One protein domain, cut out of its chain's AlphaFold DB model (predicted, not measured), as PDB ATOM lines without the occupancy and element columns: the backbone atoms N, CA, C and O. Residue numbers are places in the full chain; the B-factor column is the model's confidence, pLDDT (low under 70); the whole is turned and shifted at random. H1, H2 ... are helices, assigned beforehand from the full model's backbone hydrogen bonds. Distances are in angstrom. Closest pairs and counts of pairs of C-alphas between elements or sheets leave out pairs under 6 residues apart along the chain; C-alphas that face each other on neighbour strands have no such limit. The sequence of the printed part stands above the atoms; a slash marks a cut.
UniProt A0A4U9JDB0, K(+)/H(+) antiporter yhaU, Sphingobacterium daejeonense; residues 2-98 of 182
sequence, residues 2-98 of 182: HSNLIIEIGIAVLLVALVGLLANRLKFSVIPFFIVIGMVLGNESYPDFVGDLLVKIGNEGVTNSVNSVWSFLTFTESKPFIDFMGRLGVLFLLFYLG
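This is residues 2 to 98 of the 182 residues of the protein "K(+)/H(+) antiporter yhaU" of Sphingobacterium daejeonense (UniProt A0A4U9JDB0). A loose, spread-out set of five helices has the long H1 and the shorter H2 in its middle as a helical hairpin, with two arms reaching out to opposite sides. One arm is H3 and H4, which fold back on each other; the other is H5, whose residues 83 to 98 stick out free. The printed part has 97 residues with five named helices, H1 to H5 in order, and no named strand; the class is all helix. It is loose, with a radius of gyration of the C-alphas of 16.0 A, and only just flat, spanning 54 by 37 by 18 A.

H1, residues 2 to 25, begins at C-alpha 2 (29.691, -0.208, -7.199) and is 35.3 A long. H2 is residues 31 to 41, H3 residues 48 to 57 and H4 residues 60 to 73, 19.9 A long. H5, residues 79 to 98, is 28.3 A long and ends at C-alpha 98 (-4.528, 13.992, -8.712).

H1 touches H2 with residues 16 to 23 alone, the closest C-alphas being those of Val 19 and Phe 33, 6.8 A apart. This hairpin runs opposite ways at a steep tilt of 38 degrees. H4 is close to H1 but not clearly touching, about perpendicular at 87 degrees; their closest C-alphas, of Glu 8 and Phe 72, are 7.4 A apart. H3 and H4 are close but not clearly touching, at a shallow tilt of 28 degrees, opposite ways; their closest C-alphas, of Leu 54 and Thr 63, are 6.2 A apart. H5 and H1 are only just apart, closest 8.3 A. Each O i to N i+4 pair is within hydrogen-bond range in H2, H3, H4 and H5, and 19 of 20 in H1.

The C-alphas farthest apart, of Gly 58 and Gly 98, are 54.4 A apart. The printed part has no cut and no long link. The model's pLDDT is under 70 at residues 2 to 3, 44 and 74 to 78.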
ATOM      1  N   HIS A   2      30.709  -0.882  -8.040       54.88
ATOM      2  CA  HIS A   2      29.691  -0.208  -7.199       54.88
ATOM      3  C   HIS A   2      30.023   1.238  -6.760       54.88
ATOM      4  O   HIS A   2      29.116   2.043  -6.575       54.88
ATOM      5  N   SER A   3      31.303   1.594  -6.611       61.41
ATOM      6  CA  SER A   3      31.708   2.921  -6.114       61.41
ATOM      7  C   SER A   3      31.455   4.062  -7.107       61.41
ATOM      8  O   SER A   3      31.159   5.174  -6.683       61.41
ATOM      9  N   ASN A   4      31.529   3.787  -8.413       71.25
ATOM     10  CA  ASN A   4      31.308   4.798  -9.452       71.25
ATOM     11  C   ASN A   4      29.830   5.198  -9.533       71.25
ATOM     12  O   ASN A   4      29.522   6.373  -9.683       71.25
ATOM     13  N   LEU A   5      28.925   4.243  -9.310       73.06
ATOM     14  CA  LEU A   5      27.478   4.442  -9.379       73.06
ATOM     15  C   LEU A   5      26.980   5.414  -8.291       73.06
ATOM     16  O   LEU A   5      26.190   6.317  -8.558       73.06
ATOM     17  N   ILE A   6      27.497   5.294  -7.062       79.88
ATOM     18  CA  ILE A   6      27.157   6.207  -5.956       79.88
ATOM     19  C   ILE A   6      27.644   7.633  -6.250       79.88
ATOM     20  O   ILE A   6      26.931   8.598  -5.975       79.88
ATOM     21  N   ILE A   7      28.845   7.771  -6.818       80.56
ATOM     22  CA  ILE A   7      29.430   9.074  -7.156       80.56
ATOM     23  C   ILE A   7      28.664   9.721  -8.314       80.56
ATOM     24  O   ILE A   7      28.314  10.896  -8.223       80.56
ATOM     25  N   GLU A   8      28.338   8.959  -9.359       77.25
ATOM     26  CA  GLU A   8      27.524   9.412 -10.491       77.25
ATOM     27  C   GLU A   8      26.151   9.918 -10.036       77.25
ATOM     28  O   GLU A   8      25.779  11.053 -10.336       77.25
ATOM     29  N   ILE A   9      25.420   9.135  -9.235       78.56
ATOM     30  CA  ILE A   9      24.124   9.566  -8.690       78.56
ATOM     31  C   ILE A   9      24.292  10.797  -7.792       78.56
ATOM     32  O   ILE A   9      23.496  11.731  -7.877       78.56
ATOM     33  N   GLY A  10      25.325  10.829  -6.943       82.44
ATOM     34  CA  GLY A  10      25.605  11.968  -6.069       82.44
ATOM     35  C   GLY A  10      25.818  13.264  -6.853       82.44
ATOM     36  O   GLY A  10      25.245  14.299  -6.508       82.44
ATOM     37  N   ILE A  11      26.576  13.199  -7.950       83.25
ATOM     38  CA  ILE A  11      26.796  14.328  -8.859       83.25
ATOM     39  C   ILE A  11      25.500  14.705  -9.582       83.25
ATOM     40  O   ILE A  11      25.186  15.891  -9.663       83.25
ATOM     41  N   ALA A  12      24.712  13.735 -10.053       80.06
ATOM     42  CA  ALA A  12      23.428  13.999 -10.701       80.06
ATOM     43  C   ALA A  12      22.462  14.754  -9.770       80.06
ATOM     44  O   ALA A  12      21.877  15.765 -10.159       80.06
ATOM     45  N   VAL A  13      22.340  14.314  -8.514       84.94
ATOM     46  CA  VAL A  13      21.506  14.983  -7.502       84.94
ATOM     47  C   VAL A  13      22.038  16.382  -7.190       84.94
ATOM     48  O   VAL A  13      21.253  17.326  -7.092       84.94
ATOM     49  N   LEU A  14      23.360  16.546  -7.081       88.62
ATOM     50  CA  LEU A  14      23.989  17.846  -6.852       88.62
ATOM     51  C   LEU A  14      23.723  18.810  -8.017       88.62
ATOM     52  O   LEU A  14      23.354  19.961  -7.781       88.62
ATOM     53  N   LEU A  15      23.834  18.345  -9.264       85.88
ATOM     54  CA  LEU A  15      23.503  19.129 -10.455       85.88
ATOM     55  C   LEU A  15      22.035  19.556 -10.446       85.88
ATOM     56  O   LEU A  15      21.744  20.743 -10.575       85.88
ATOM     57  N   VAL A  16      21.111  18.621 -10.219       86.38
ATOM     58  CA  VAL A  16      19.673  18.918 -10.120       86.38
ATOM     59  C   VAL A  16      19.396  19.954  -9.023       86.38
ATOM     60  O   VAL A  16      18.620  20.888  -9.240       86.38
ATOM     61  N   ALA A  17      20.064  19.848  -7.871       88.62
ATOM     62  CA  ALA A  17      19.932  20.803  -6.776       88.62
ATOM     63  C   ALA A  17      20.453  22.202  -7.149       88.62
ATOM     64  O   ALA A  17      19.760  23.193  -6.908       88.62
ATOM     65  N   LEU A  18      21.630  22.305  -7.778       91.00
ATOM     66  CA  LEU A  18      22.186  23.584  -8.241       91.00
ATOM     67  C   LEU A  18      21.266  24.272  -9.251       91.00
ATOM     68  O   LEU A  18      21.039  25.480  -9.172       91.00
ATOM     69  N   VAL A  19      20.691  23.498 -10.165       89.31
ATOM     70  CA  VAL A  19      19.755  23.990 -11.180       89.31
ATOM     71  C   VAL A  19      18.463  24.479 -10.544       89.31
ATOM     72  O   VAL A  19      17.983  25.561 -10.878       89.31
ATOM     73  N   GLY A  20      17.930  23.726  -9.579       87.25
ATOM     74  CA  GLY A  20      16.780  24.145  -8.782       87.25
ATOM     75  C   GLY A  20      17.030  25.456  -8.039       87.25
ATOM     76  O   GLY A  20      16.185  26.353  -8.055       87.25
ATOM     77  N   LEU A  21      18.214  25.609  -7.440       89.00
ATOM     78  CA  LEU A  21      18.615  26.845  -6.766       89.00
ATOM     79  C   LEU A  21      18.728  28.023  -7.739       89.00
ATOM     80  O   LEU A  21      18.257  29.119  -7.421       89.00
ATOM     81  N   LEU A  22      19.308  27.803  -8.921       89.94
ATOM     82  CA  LEU A  22      19.430  28.819  -9.966       89.94
ATOM     83  C   LEU A  22      18.054  29.268 -10.475       89.94
ATOM     84  O   LEU A  22      17.772  30.465 -10.524       89.94
ATOM     85  N   ALA A  23      17.171  28.323 -10.792       88.06
ATOM     86  CA  ALA A  23      15.818  28.615 -11.260       88.06
ATOM     87  C   ALA A  23      15.012  29.406 -10.216       88.06
ATOM     88  O   ALA A  23      14.371  30.407 -10.545       88.06
ATOM     89  N   ASN A  24      15.124  29.026  -8.938       85.31
ATOM     90  CA  ASN A  24      14.476  29.741  -7.841       85.31
ATOM     91  C   ASN A  24      15.030  31.167  -7.669       85.31
ATOM     92  O   ASN A  24      14.268  32.113  -7.467       85.31
ATOM     93  N   ARG A  25      16.351  31.355  -7.812       88.75
ATOM     94  CA  ARG A  25      16.985  32.688  -7.820       88.75
ATOM     95  C   ARG A  25      16.459  33.574  -8.951       88.75
ATOM     96  O   ARG A  25      16.293  34.772  -8.738       88.75
ATOM     97  N   LEU A  26      16.164  32.990 -10.112       86.69
ATOM     98  CA  LEU A  26      15.636  33.688 -11.287       86.69
ATOM     99  C   LEU A  26      14.104  33.847 -11.281       86.69
ATOM    100  O   LEU A  26      13.561  34.457 -12.199       86.69
ATOM    101  N   LYS A  27      13.398  33.334 -10.258       82.69
ATOM    102  CA  LYS A  27      11.920  33.296 -10.183       82.69
ATOM    103  C   LYS A  27      11.274  32.660 -11.422       82.69
ATOM    104  O   LYS A  27      10.187  33.058 -11.840       82.69
ATOM    105  N   PHE A  28      11.953  31.685 -12.012       83.62
ATOM    106  CA  PHE A  28      11.500  30.974 -13.200       83.62
ATOM    107  C   PHE A  28      11.185  29.518 -12.847       83.62
ATOM    108  O   PHE A  28      11.661  29.003 -11.834       83.62
ATOM    109  N   SER A  29      10.376  28.841 -13.666       85.88
ATOM    110  CA  SER A  29      10.155  27.404 -13.469       85.88
ATOM    111  C   SER A  29      11.467  26.642 -13.651       85.88
ATOM    112  O   SER A  29      12.293  27.001 -14.489       85.88
ATOM    113  N   VAL A  30      11.649  25.570 -12.883       87.06
ATOM    114  CA  VAL A  30      12.846  24.724 -12.963       87.06
ATOM    115  C   VAL A  30      12.829  23.828 -14.211       87.06
ATOM    116  O   VAL A  30      13.877  23.409 -14.694       87.06
ATOM    117  N   ILE A  31      11.647  23.573 -14.785       87.94
ATOM    118  CA  ILE A  31      11.456  22.603 -15.875       87.94
ATOM    119  C   ILE A  31      12.273  22.945 -17.132       87.94
ATOM    120  O   ILE A  31      12.961  22.053 -17.624       87.94
ATOM    121  N   PRO A  32      12.279  24.189 -17.656       86.50
ATOM    122  CA  PRO A  32      13.062  24.516 -18.850       86.50
ATOM    123  C   PRO A  32      14.560  24.282 -18.646       86.50
ATOM    124  O   PRO A  32      15.235  23.801 -19.552       86.50
ATOM    125  N   PHE A  33      15.074  24.540 -17.440       89.69
ATOM    126  CA  PHE A  33      16.471  24.264 -17.117       89.69
ATOM    127  C   PHE A  33      16.762  22.763 -17.067       89.69
ATOM    128  O   PHE A  33      17.784  22.331 -17.594       89.69
ATOM    129  N   PHE A  34      15.860  21.959 -16.497       87.06
ATOM    130  CA  PHE A  34      15.997  20.502 -16.520       87.06
ATOM    131  C   PHE A  34      15.952  19.929 -17.939       87.06
ATOM    132  O   PHE A  34      16.729  19.027 -18.234       87.06
ATOM    133  N   ILE A  35      15.112  20.469 -18.829       87.06
ATOM    134  CA  ILE A  35      15.065  20.050 -20.240       87.06
ATOM    135  C   ILE A  35      16.388  20.359 -20.939       87.06
ATOM    136  O   ILE A  35      16.948  19.482 -21.587       87.06
ATOM    137  N   VAL A  36      16.907  21.583 -20.795       87.50
ATOM    138  CA  VAL A  36      18.175  21.982 -21.426       87.50
ATOM    139  C   VAL A  36      19.325  21.119 -20.923       87.50
ATOM    140  O   VAL A  36      20.112  20.618 -21.716       87.50
ATOM    141  N   ILE A  37      19.404  20.884 -19.616       84.75
ATOM    142  CA  ILE A  37      20.478  20.073 -19.040       84.75
ATOM    143  C   ILE A  37      20.335  18.607 -19.426       84.75
ATOM    144  O   ILE A  37      21.331  17.987 -19.770       84.75
ATOM    145  N   GLY A  38      19.117  18.066 -19.449       83.19
ATOM    146  CA  GLY A  38      18.864  16.719 -19.952       83.19
ATOM    147  C   GLY A  38      19.229  16.569 -21.429       83.19
ATOM    148  O   GLY A  38      19.804  15.560 -21.815       83.19
ATOM    149  N   MET A  39      18.962  17.587 -22.251       84.31
ATOM    150  CA  MET A  39      19.346  17.605 -23.665       84.31
ATOM    151  C   MET A  39      20.867  17.658 -23.844       84.31
ATOM    152  O   MET A  39      21.406  16.967 -24.702       84.31
ATOM    153  N   VAL A  40      21.559  18.449 -23.021       82.50
ATOM    154  CA  VAL A  40      23.020  18.593 -23.066       82.50
ATOM    155  C   VAL A  40      23.720  17.332 -22.553       82.50
ATOM    156  O   VAL A  40      24.621  16.832 -23.213       82.50
ATOM    157  N   LEU A  41      23.300  16.801 -21.403       80.19
ATOM    158  CA  LEU A  41      23.914  15.631 -20.759       80.19
ATOM    159  C   LEU A  41      23.441  14.294 -21.341       80.19
ATOM    160  O   LEU A  41      24.057  13.261 -21.099       80.19
ATOM    161  N   GLY A  42      22.335  14.296 -22.085       75.31
ATOM    162  CA  GLY A  42      21.817  13.112 -22.763       75.31
ATOM    163  C   GLY A  42      22.614  12.723 -24.008       75.31
ATOM    164  O   GLY A  42      22.491  11.585 -24.460       75.31
ATOM    165  N   ASN A  43      23.421  13.638 -24.557       78.06
ATOM    166  CA  ASN A  43      24.275  13.366 -25.707       78.06
ATOM    167  C   ASN A  43      25.662  12.877 -25.266       78.06
ATOM    168  O   ASN A  43      26.292  13.462 -24.386       78.06
ATOM    169  N   GLU A  44      26.162  11.835 -25.930       69.19
ATOM    170  CA  GLU A  44      27.496  11.281 -25.663       69.19
ATOM    171  C   GLU A  44      28.618  12.241 -26.063       69.19
ATOM    172  O   GLU A  44      29.710  12.194 -25.501       69.19
ATOM    173  N   SER A  45      28.336  13.146 -27.000       71.62
ATOM    174  CA  SER A  45      29.242  14.223 -27.392       71.62
ATOM    175  C   SER A  45      28.784  15.561 -26.823       71.62
ATOM    176  O   SER A  45      27.586  15.860 -26.781       71.62
ATOM    177  N   TYR A  46      29.741  16.393 -26.411       75.12
ATOM    178  CA  TYR A  46      29.446  17.775 -26.046       75.12
ATOM    179  C   TYR A  46      28.913  18.570 -27.241       75.12
ATOM    180  O   TYR A  46      29.161  18.204 -28.390       75.12
ATOM    181  N   PRO A  47      28.190  19.675 -26.992       79.38
ATOM    182  CA  PRO A  47      27.713  20.549 -28.055       79.38
ATOM    183  C   PRO A  47      28.845  21.033 -28.973       79.38
ATOM    184  O   PRO A  47      29.931  21.361 -28.492       79.38
ATOM    185  N   ASP A  48      28.563  21.186 -30.267       78.19
ATOM    186  CA  ASP A  48      29.556  21.547 -31.294       78.19
ATOM    187  C   ASP A  48      30.347  22.826 -30.975       78.19
ATOM    188  O   ASP A  48      31.526  22.938 -31.308       78.19
ATOM    189  N   PHE A  49      29.732  23.777 -30.262       79.62
ATOM    190  CA  PHE A  49      30.412  25.000 -29.828       79.62
ATOM    191  C   PHE A  49      31.582  24.719 -28.869       79.62
ATOM    192  O   PHE A  49      32.587  25.427 -28.899       79.62
ATOM    193  N   VAL A  50      31.464  23.691 -28.019       79.19
ATOM    194  CA  VAL A  50      32.532  23.251 -27.111       79.19
ATOM    195  C   VAL A  50      33.645  22.593 -27.920       79.19
ATOM    196  O   VAL A  50      34.815  22.844 -27.649       79.19
ATOM    197  N   GLY A  51      33.295  21.828 -28.957       76.88
ATOM    198  CA  GLY A  51      34.266  21.234 -29.877       76.88
ATOM    199  C   GLY A  51      35.099  22.273 -30.607       76.88
ATOM    200  O   GLY A  51      36.324  22.195 -30.590       76.88
ATOM    201  N   ASP A  52      34.454  23.298 -31.165       79.31
ATOM    202  CA  ASP A  52      35.151  24.401 -31.837       79.31
ATOM    203  C   ASP A  52      36.068  25.184 -30.874       79.31
ATOM    204  O   ASP A  52      37.194  25.545 -31.223       79.31
ATOM    205  N   LEU A  53      35.638  25.389 -29.622       79.12
ATOM    206  CA  LEU A  53      36.465  26.000 -28.572       79.12
ATOM    207  C   LEU A  53      37.693  25.149 -28.219       79.12
ATOM    208  O   LEU A  53      38.788  25.693 -28.084       79.12
ATOM    209  N   LEU A  54      37.538  23.830 -28.088       78.94
ATOM    210  CA  LEU A  54      38.641  22.919 -27.770       78.94
ATOM    211  C   LEU A  54      39.669  22.845 -28.902       78.94
ATOM    212  O   LEU A  54      40.873  22.896 -28.643       78.94
ATOM    213  N   VAL A  55      39.203  22.819 -30.154       76.25
ATOM    214  CA  VAL A  55      40.067  22.857 -31.342       76.25
ATOM    215  C   VAL A  55      40.853  24.171 -31.406       76.25
ATOM    216  O   VAL A  55      42.051  24.149 -31.678       76.25
ATOM    217  N   LYS A  56      40.226  25.310 -31.076       80.56
ATOM    218  CA  LYS A  56      40.904  26.620 -30.998       80.56
ATOM    219  C   LYS A  56      41.944  26.711 -29.883       80.56
ATOM    220  O   LYS A  56      42.921  27.440 -30.031       80.56
ATOM    221  N   ILE A  57      41.741  26.001 -28.774       79.69
ATOM    222  CA  ILE A  57      42.703  25.945 -27.661       79.69
ATOM    223  C   ILE A  57      43.932  25.101 -28.038       79.69
ATOM    224  O   ILE A  57      45.018  25.355 -27.519       79.69
ATOM    225  N   GLY A  58      43.787  24.119 -28.937       74.81
ATOM    226  CA  GLY A  58      44.902  23.370 -29.532       74.81
ATOM    227  C   GLY A  58      45.759  22.575 -28.537       74.81
ATOM    228  O   GLY A  58      46.870  22.173 -28.873       74.81
ATOM    229  N   ASN A  59      45.279  22.365 -27.307       79.94
ATOM    230  CA  ASN A  59      46.007  21.676 -26.243       79.94
ATOM    231  C   ASN A  59      45.391  20.292 -25.980       79.94
ATOM    232  O   ASN A  59      44.257  20.170 -25.502       79.94
ATOM    233  N   GLU A  60      46.160  19.242 -26.261       75.69
ATOM    234  CA  GLU A  60      45.750  17.843 -26.081       75.69
ATOM    235  C   GLU A  60      45.450  17.508 -24.610       75.69
ATOM    236  O   GLU A  60      44.522  16.753 -24.318       75.69
ATOM    237  N   GLY A  61      46.158  18.132 -23.660       76.06
ATOM    238  CA  GLY A  61      45.934  17.925 -22.226       76.06
ATOM    239  C   GLY A  61      44.586  18.470 -21.747       76.06
ATOM    240  O   GLY A  61      43.906  17.840 -20.934       76.06
ATOM    241  N   VAL A  62      44.156  19.609 -22.296       78.19
ATOM    242  CA  VAL A  62      42.839  20.198 -22.000       78.19
ATOM    243  C   VAL A  62      41.737  19.367 -22.649       78.19
ATOM    244  O   VAL A  62      40.748  19.049 -21.993       78.19
ATOM    245  N   THR A  63      41.936  18.942 -23.896       77.25
ATOM    246  CA  THR A  63      40.961  18.132 -24.642       77.25
ATOM    247  C   THR A  63      40.688  16.796 -23.948       77.25
ATOM    248  O   THR A  63      39.534  16.438 -23.723       77.25
ATOM    249  N   ASN A  64      41.735  16.099 -23.497       77.44
ATOM    250  CA  ASN A  64      41.597  14.836 -22.766       77.44
ATOM    251  C   ASN A  64      40.930  15.014 -21.392       77.44
ATOM    252  O   ASN A  64      40.132  14.172 -20.970       77.44
ATOM    253  N   SER A  65      41.209  16.129 -20.711       79.69
ATOM    254  CA  SER A  65      40.576  16.460 -19.429       79.69
ATOM    255  C   SER A  65      39.085  16.753 -19.601       79.69
ATOM    256  O   SER A  65      38.263  16.247 -18.840       79.69
ATOM    257  N   VAL A  66      38.717  17.514 -20.635       81.44
ATOM    258  CA  VAL A  66      37.316  17.835 -20.933       81.44
ATOM    259  C   VAL A  66      36.548  16.600 -21.394       81.44
ATOM    260  O   VAL A  66      35.448  16.376 -20.899       81.44
ATOM    261  N   ASN A  67      37.139  15.746 -22.234       78.75
ATOM    262  CA  ASN A  67      36.540  14.465 -22.625       78.75
ATOM    263  C   ASN A  67      36.270  13.567 -21.412       78.75
ATOM    264  O   ASN A  67      35.197  12.978 -21.301       78.75
ATOM    265  N   SER A  68      37.220  13.503 -20.476       75.75
ATOM    266  CA  SER A  68      37.061  12.718 -19.248       75.75
ATOM    267  C   SER A  68      35.908  13.257 -18.404       75.75
ATOM    268  O   SER A  68      35.003  12.506 -18.049       75.75
ATOM    269  N   VAL A  69      35.883  14.569 -18.141       79.00
ATOM    270  CA  VAL A  69      34.800  15.220 -17.382       79.00
ATOM    271  C   VAL A  69      33.447  15.037 -18.072       79.00
ATOM    272  O   VAL A  69      32.460  14.737 -17.405       79.00
ATOM    273  N   TRP A  70      33.389  15.159 -19.399       79.94
ATOM    274  CA  TRP A  70      32.153  14.986 -20.160       79.94
ATOM    275  C   TRP A  70      31.620  13.555 -20.099       79.94
ATOM    276  O   TRP A  70      30.431  13.335 -19.853       79.94
ATOM    277  N   SER A  71      32.507  12.570 -20.248       73.19
ATOM    278  CA  SER A  71      32.148  11.158 -20.123       73.19
ATOM    279  C   SER A  71      31.614  10.829 -18.726       73.19
ATOM    280  O   SER A  71      30.685  10.033 -18.613       73.19
ATOM    281  N   PHE A  72      32.147  11.458 -17.671       73.06
ATOM    282  CA  PHE A  72      31.614  11.322 -16.309       73.06
ATOM    283  C   PHE A  72      30.224  11.958 -16.142       73.06
ATOM    284  O   PHE A  72      29.424  11.475 -15.345       73.06
ATOM    285  N   LEU A  73      29.918  13.017 -16.895       70.44
ATOM    286  CA  LEU A  73      28.623  13.708 -16.860       70.44
ATOM    287  C   LEU A  73      27.534  13.040 -17.722       70.44
ATOM    288  O   LEU A  73      26.359  13.352 -17.553       70.44
ATOM    289  N   THR A  74      27.900  12.116 -18.615       67.75
ATOM    290  CA  THR A  74      26.972  11.411 -19.531       67.75
ATOM    291  C   THR A  74      26.284  10.191 -18.874       67.75
ATOM    292  O   THR A  74      25.426   9.545 -19.476       67.75
ATOM    293  N   PHE A  75      26.610   9.884 -17.608       68.00
ATOM    294  CA  PHE A  75      25.938   8.883 -16.752       68.00
ATOM    295  C   PHE A  75      25.649   7.527 -17.424       68.00
ATOM    296  O   PHE A  75      24.594   6.930 -17.201       68.00
ATOM    297  N   THR A  76      26.562   7.033 -18.266       63.38
ATOM    298  CA  THR A  76      26.320   5.890 -19.163       63.38
ATOM    299  C   THR A  76      25.951   4.591 -18.439       63.38
ATOM    300  O   THR A  76      25.074   3.877 -18.921       63.38
ATOM    301  N   GLU A  77      26.529   4.304 -17.268       63.03
ATOM    302  CA  GLU A  77      26.172   3.107 -16.482       63.03
ATOM    303  C   GLU A  77      24.859   3.282 -15.699       63.03
ATOM    304  O   GLU A  77      24.107   2.328 -15.498       63.03
ATOM    305  N   SER A  78      24.544   4.515 -15.297       67.38
ATOM    306  CA  SER A  78      23.395   4.839 -14.445       67.38
ATOM    307  C   SER A  78      22.096   5.109 -15.225       67.38
ATOM    308  O   SER A  78      21.044   5.295 -14.603       67.38
ATOM    309  N   LYS A  79      22.122   5.094 -16.570       75.06
ATOM    310  CA  LYS A  79      20.951   5.357 -17.441       75.06
ATOM    311  C   LYS A  79      19.695   4.554 -17.046       75.06
ATOM    312  O   LYS A  79      18.641   5.177 -16.904       75.06
ATOM    313  N   PRO A  80      19.753   3.227 -16.793       81.81
ATOM    314  CA  PRO A  80      18.557   2.451 -16.446       81.81
ATOM    315  C   PRO A  80      17.951   2.849 -15.093       81.81
ATOM    316  O   PRO A  80      16.732   2.868 -14.931       81.81
ATOM    317  N   PHE A  81      18.798   3.191 -14.118       81.69
ATOM    318  CA  PHE A  81      18.354   3.613 -12.792       81.69
ATOM    319  C   PHE A  81      17.748   5.020 -12.819       81.69
ATOM    320  O   PHE A  81      16.702   5.246 -12.211       81.69
ATOM    321  N   ILE A  82      18.367   5.951 -13.553       81.50
ATOM    322  CA  ILE A  82      17.858   7.318 -13.725       81.50
ATOM    323  C   ILE A  82      16.519   7.305 -14.470       81.50
ATOM    324  O   ILE A  82      15.597   7.995 -14.044       81.50
ATOM    325  N   ASP A  83      16.369   6.493 -15.522       84.19
ATOM    326  CA  ASP A  83      15.090   6.345 -16.232       84.19
ATOM    327  C   ASP A  83      14.001   5.771 -15.311       84.19
ATOM    328  O   ASP A  83      12.896   6.310 -15.227       84.19
ATOM    329  N   PHE A  84      14.323   4.734 -14.531       89.06
ATOM    330  CA  PHE A  84      13.394   4.178 -13.546       89.06
ATOM    331  C   PHE A  84      12.967   5.215 -12.494       89.06
ATOM    332  O   PHE A  84      11.770   5.407 -12.259       89.06
ATOM    333  N   MET A  85      13.925   5.930 -11.898       87.75
ATOM    334  CA  MET A  85      13.646   6.977 -10.911       87.75
ATOM    335  C   MET A  85      12.882   8.161 -11.514       87.75
ATOM    336  O   MET A  85      11.978   8.692 -10.870       87.75
ATOM    337  N   GLY A  86      13.183   8.543 -12.757       86.31
ATOM    338  CA  GLY A  86      12.460   9.576 -13.493       86.31
ATOM    339  C   GLY A  86      10.991   9.211 -13.699       86.31
ATOM    340  O   GLY A  86      10.107  10.021 -13.410       86.31
ATOM    341  N   ARG A  87      10.707   7.967 -14.103       89.62
ATOM    342  CA  ARG A  87       9.333   7.456 -14.246       89.62
ATOM    343  C   ARG A  87       8.585   7.431 -12.916       89.62
ATOM    344  O   ARG A  87       7.435   7.865 -12.874       89.62
ATOM    345  N   LEU A  88       9.226   6.981 -11.832       92.81
ATOM    346  CA  LEU A  88       8.628   7.036 -10.492       92.81
ATOM    347  C   LEU A  88       8.354   8.479 -10.052       92.81
ATOM    348  O   LEU A  88       7.282   8.760  -9.522       92.81
ATOM    349  N   GLY A  89       9.278   9.405 -10.317       88.31
ATOM    350  CA  GLY A  89       9.105  10.825 -10.015       88.31
ATOM    351  C   GLY A  89       7.905  11.439 -10.736       88.31
ATOM    352  O   GLY A  89       7.088  12.110 -10.107       88.31
ATOM    353  N   VAL A  90       7.749  11.164 -12.036       86.56
ATOM    354  CA  VAL A  90       6.583  11.614 -12.819       86.56
ATOM    355  C   VAL A  90       5.294  10.975 -12.302       86.56
ATOM    356  O   VAL A  90       4.289  11.670 -12.159       86.56
ATOM    357  N   LEU A  91       5.315   9.683 -11.969       90.06
ATOM    358  CA  LEU A  91       4.155   8.979 -11.424       90.06
ATOM    359  C   LEU A  91       3.706   9.580 -10.088       90.06
ATOM    360  O   LEU A  91       2.525   9.882  -9.926       90.06
ATOM    361  N   PHE A  92       4.632   9.817  -9.155       89.81
ATOM    362  CA  PHE A  92       4.315  10.453  -7.875       89.81
ATOM    363  C   PHE A  92       3.859  11.902  -8.038       89.81
ATOM    364  O   PHE A  92       2.954  12.330  -7.324       89.81
ATOM    365  N   LEU A  93       4.429  12.651  -8.986       85.31
ATOM    366  CA  LEU A  93       3.987  14.010  -9.293       85.31
ATOM    367  C   LEU A  93       2.534  14.025  -9.786       85.31
ATOM    368  O   LEU A  93       1.722  14.793  -9.274       85.31
ATOM    369  N   LEU A  94       2.201  13.173 -10.760       82.50
ATOM    370  CA  LEU A  94       0.843  13.059 -11.294       82.50
ATOM    371  C   LEU A  94      -0.141  12.553 -10.236       82.50
ATOM    372  O   LEU A  94      -1.261  13.050 -10.160       82.50
ATOM    373  N   PHE A  95       0.288  11.615  -9.390       85.94
ATOM    374  CA  PHE A  95      -0.504  11.134  -8.264       85.94
ATOM    375  C   PHE A  95      -0.805  12.253  -7.262       85.94
ATOM    376  O   PHE A  95      -1.962  12.459  -6.906       85.94
ATOM    377  N   TYR A  96       0.213  13.016  -6.854       83.88
ATOM    378  CA  TYR A  96       0.055  14.155  -5.951       83.88
ATOM    379  C   TYR A  96      -0.893  15.214  -6.524       83.88
ATOM    380  O   TYR A  96      -1.817  15.640  -5.836       83.88
ATOM    381  N   LEU A  97      -0.713  15.583  -7.797       77.19
ATOM    382  CA  LEU A  97      -1.621  16.502  -8.483       77.19
ATOM    383  C   LEU A  97      -3.052  15.953  -8.484       77.19
ATOM    384  O   LEU A  97      -3.983  16.679  -8.150       77.19
ATOM    385  N   GLY A  98      -3.229  14.660  -8.769       77.00
ATOM    386  CA  GLY A  98      -4.528  13.992  -8.712       77.00
ATOM    387  C   GLY A  98      -5.218  14.093  -7.347       77.00
ATOM    388  O   GLY A  98      -6.433  14.266  -7.305       77.00
TER     389      GLY A  98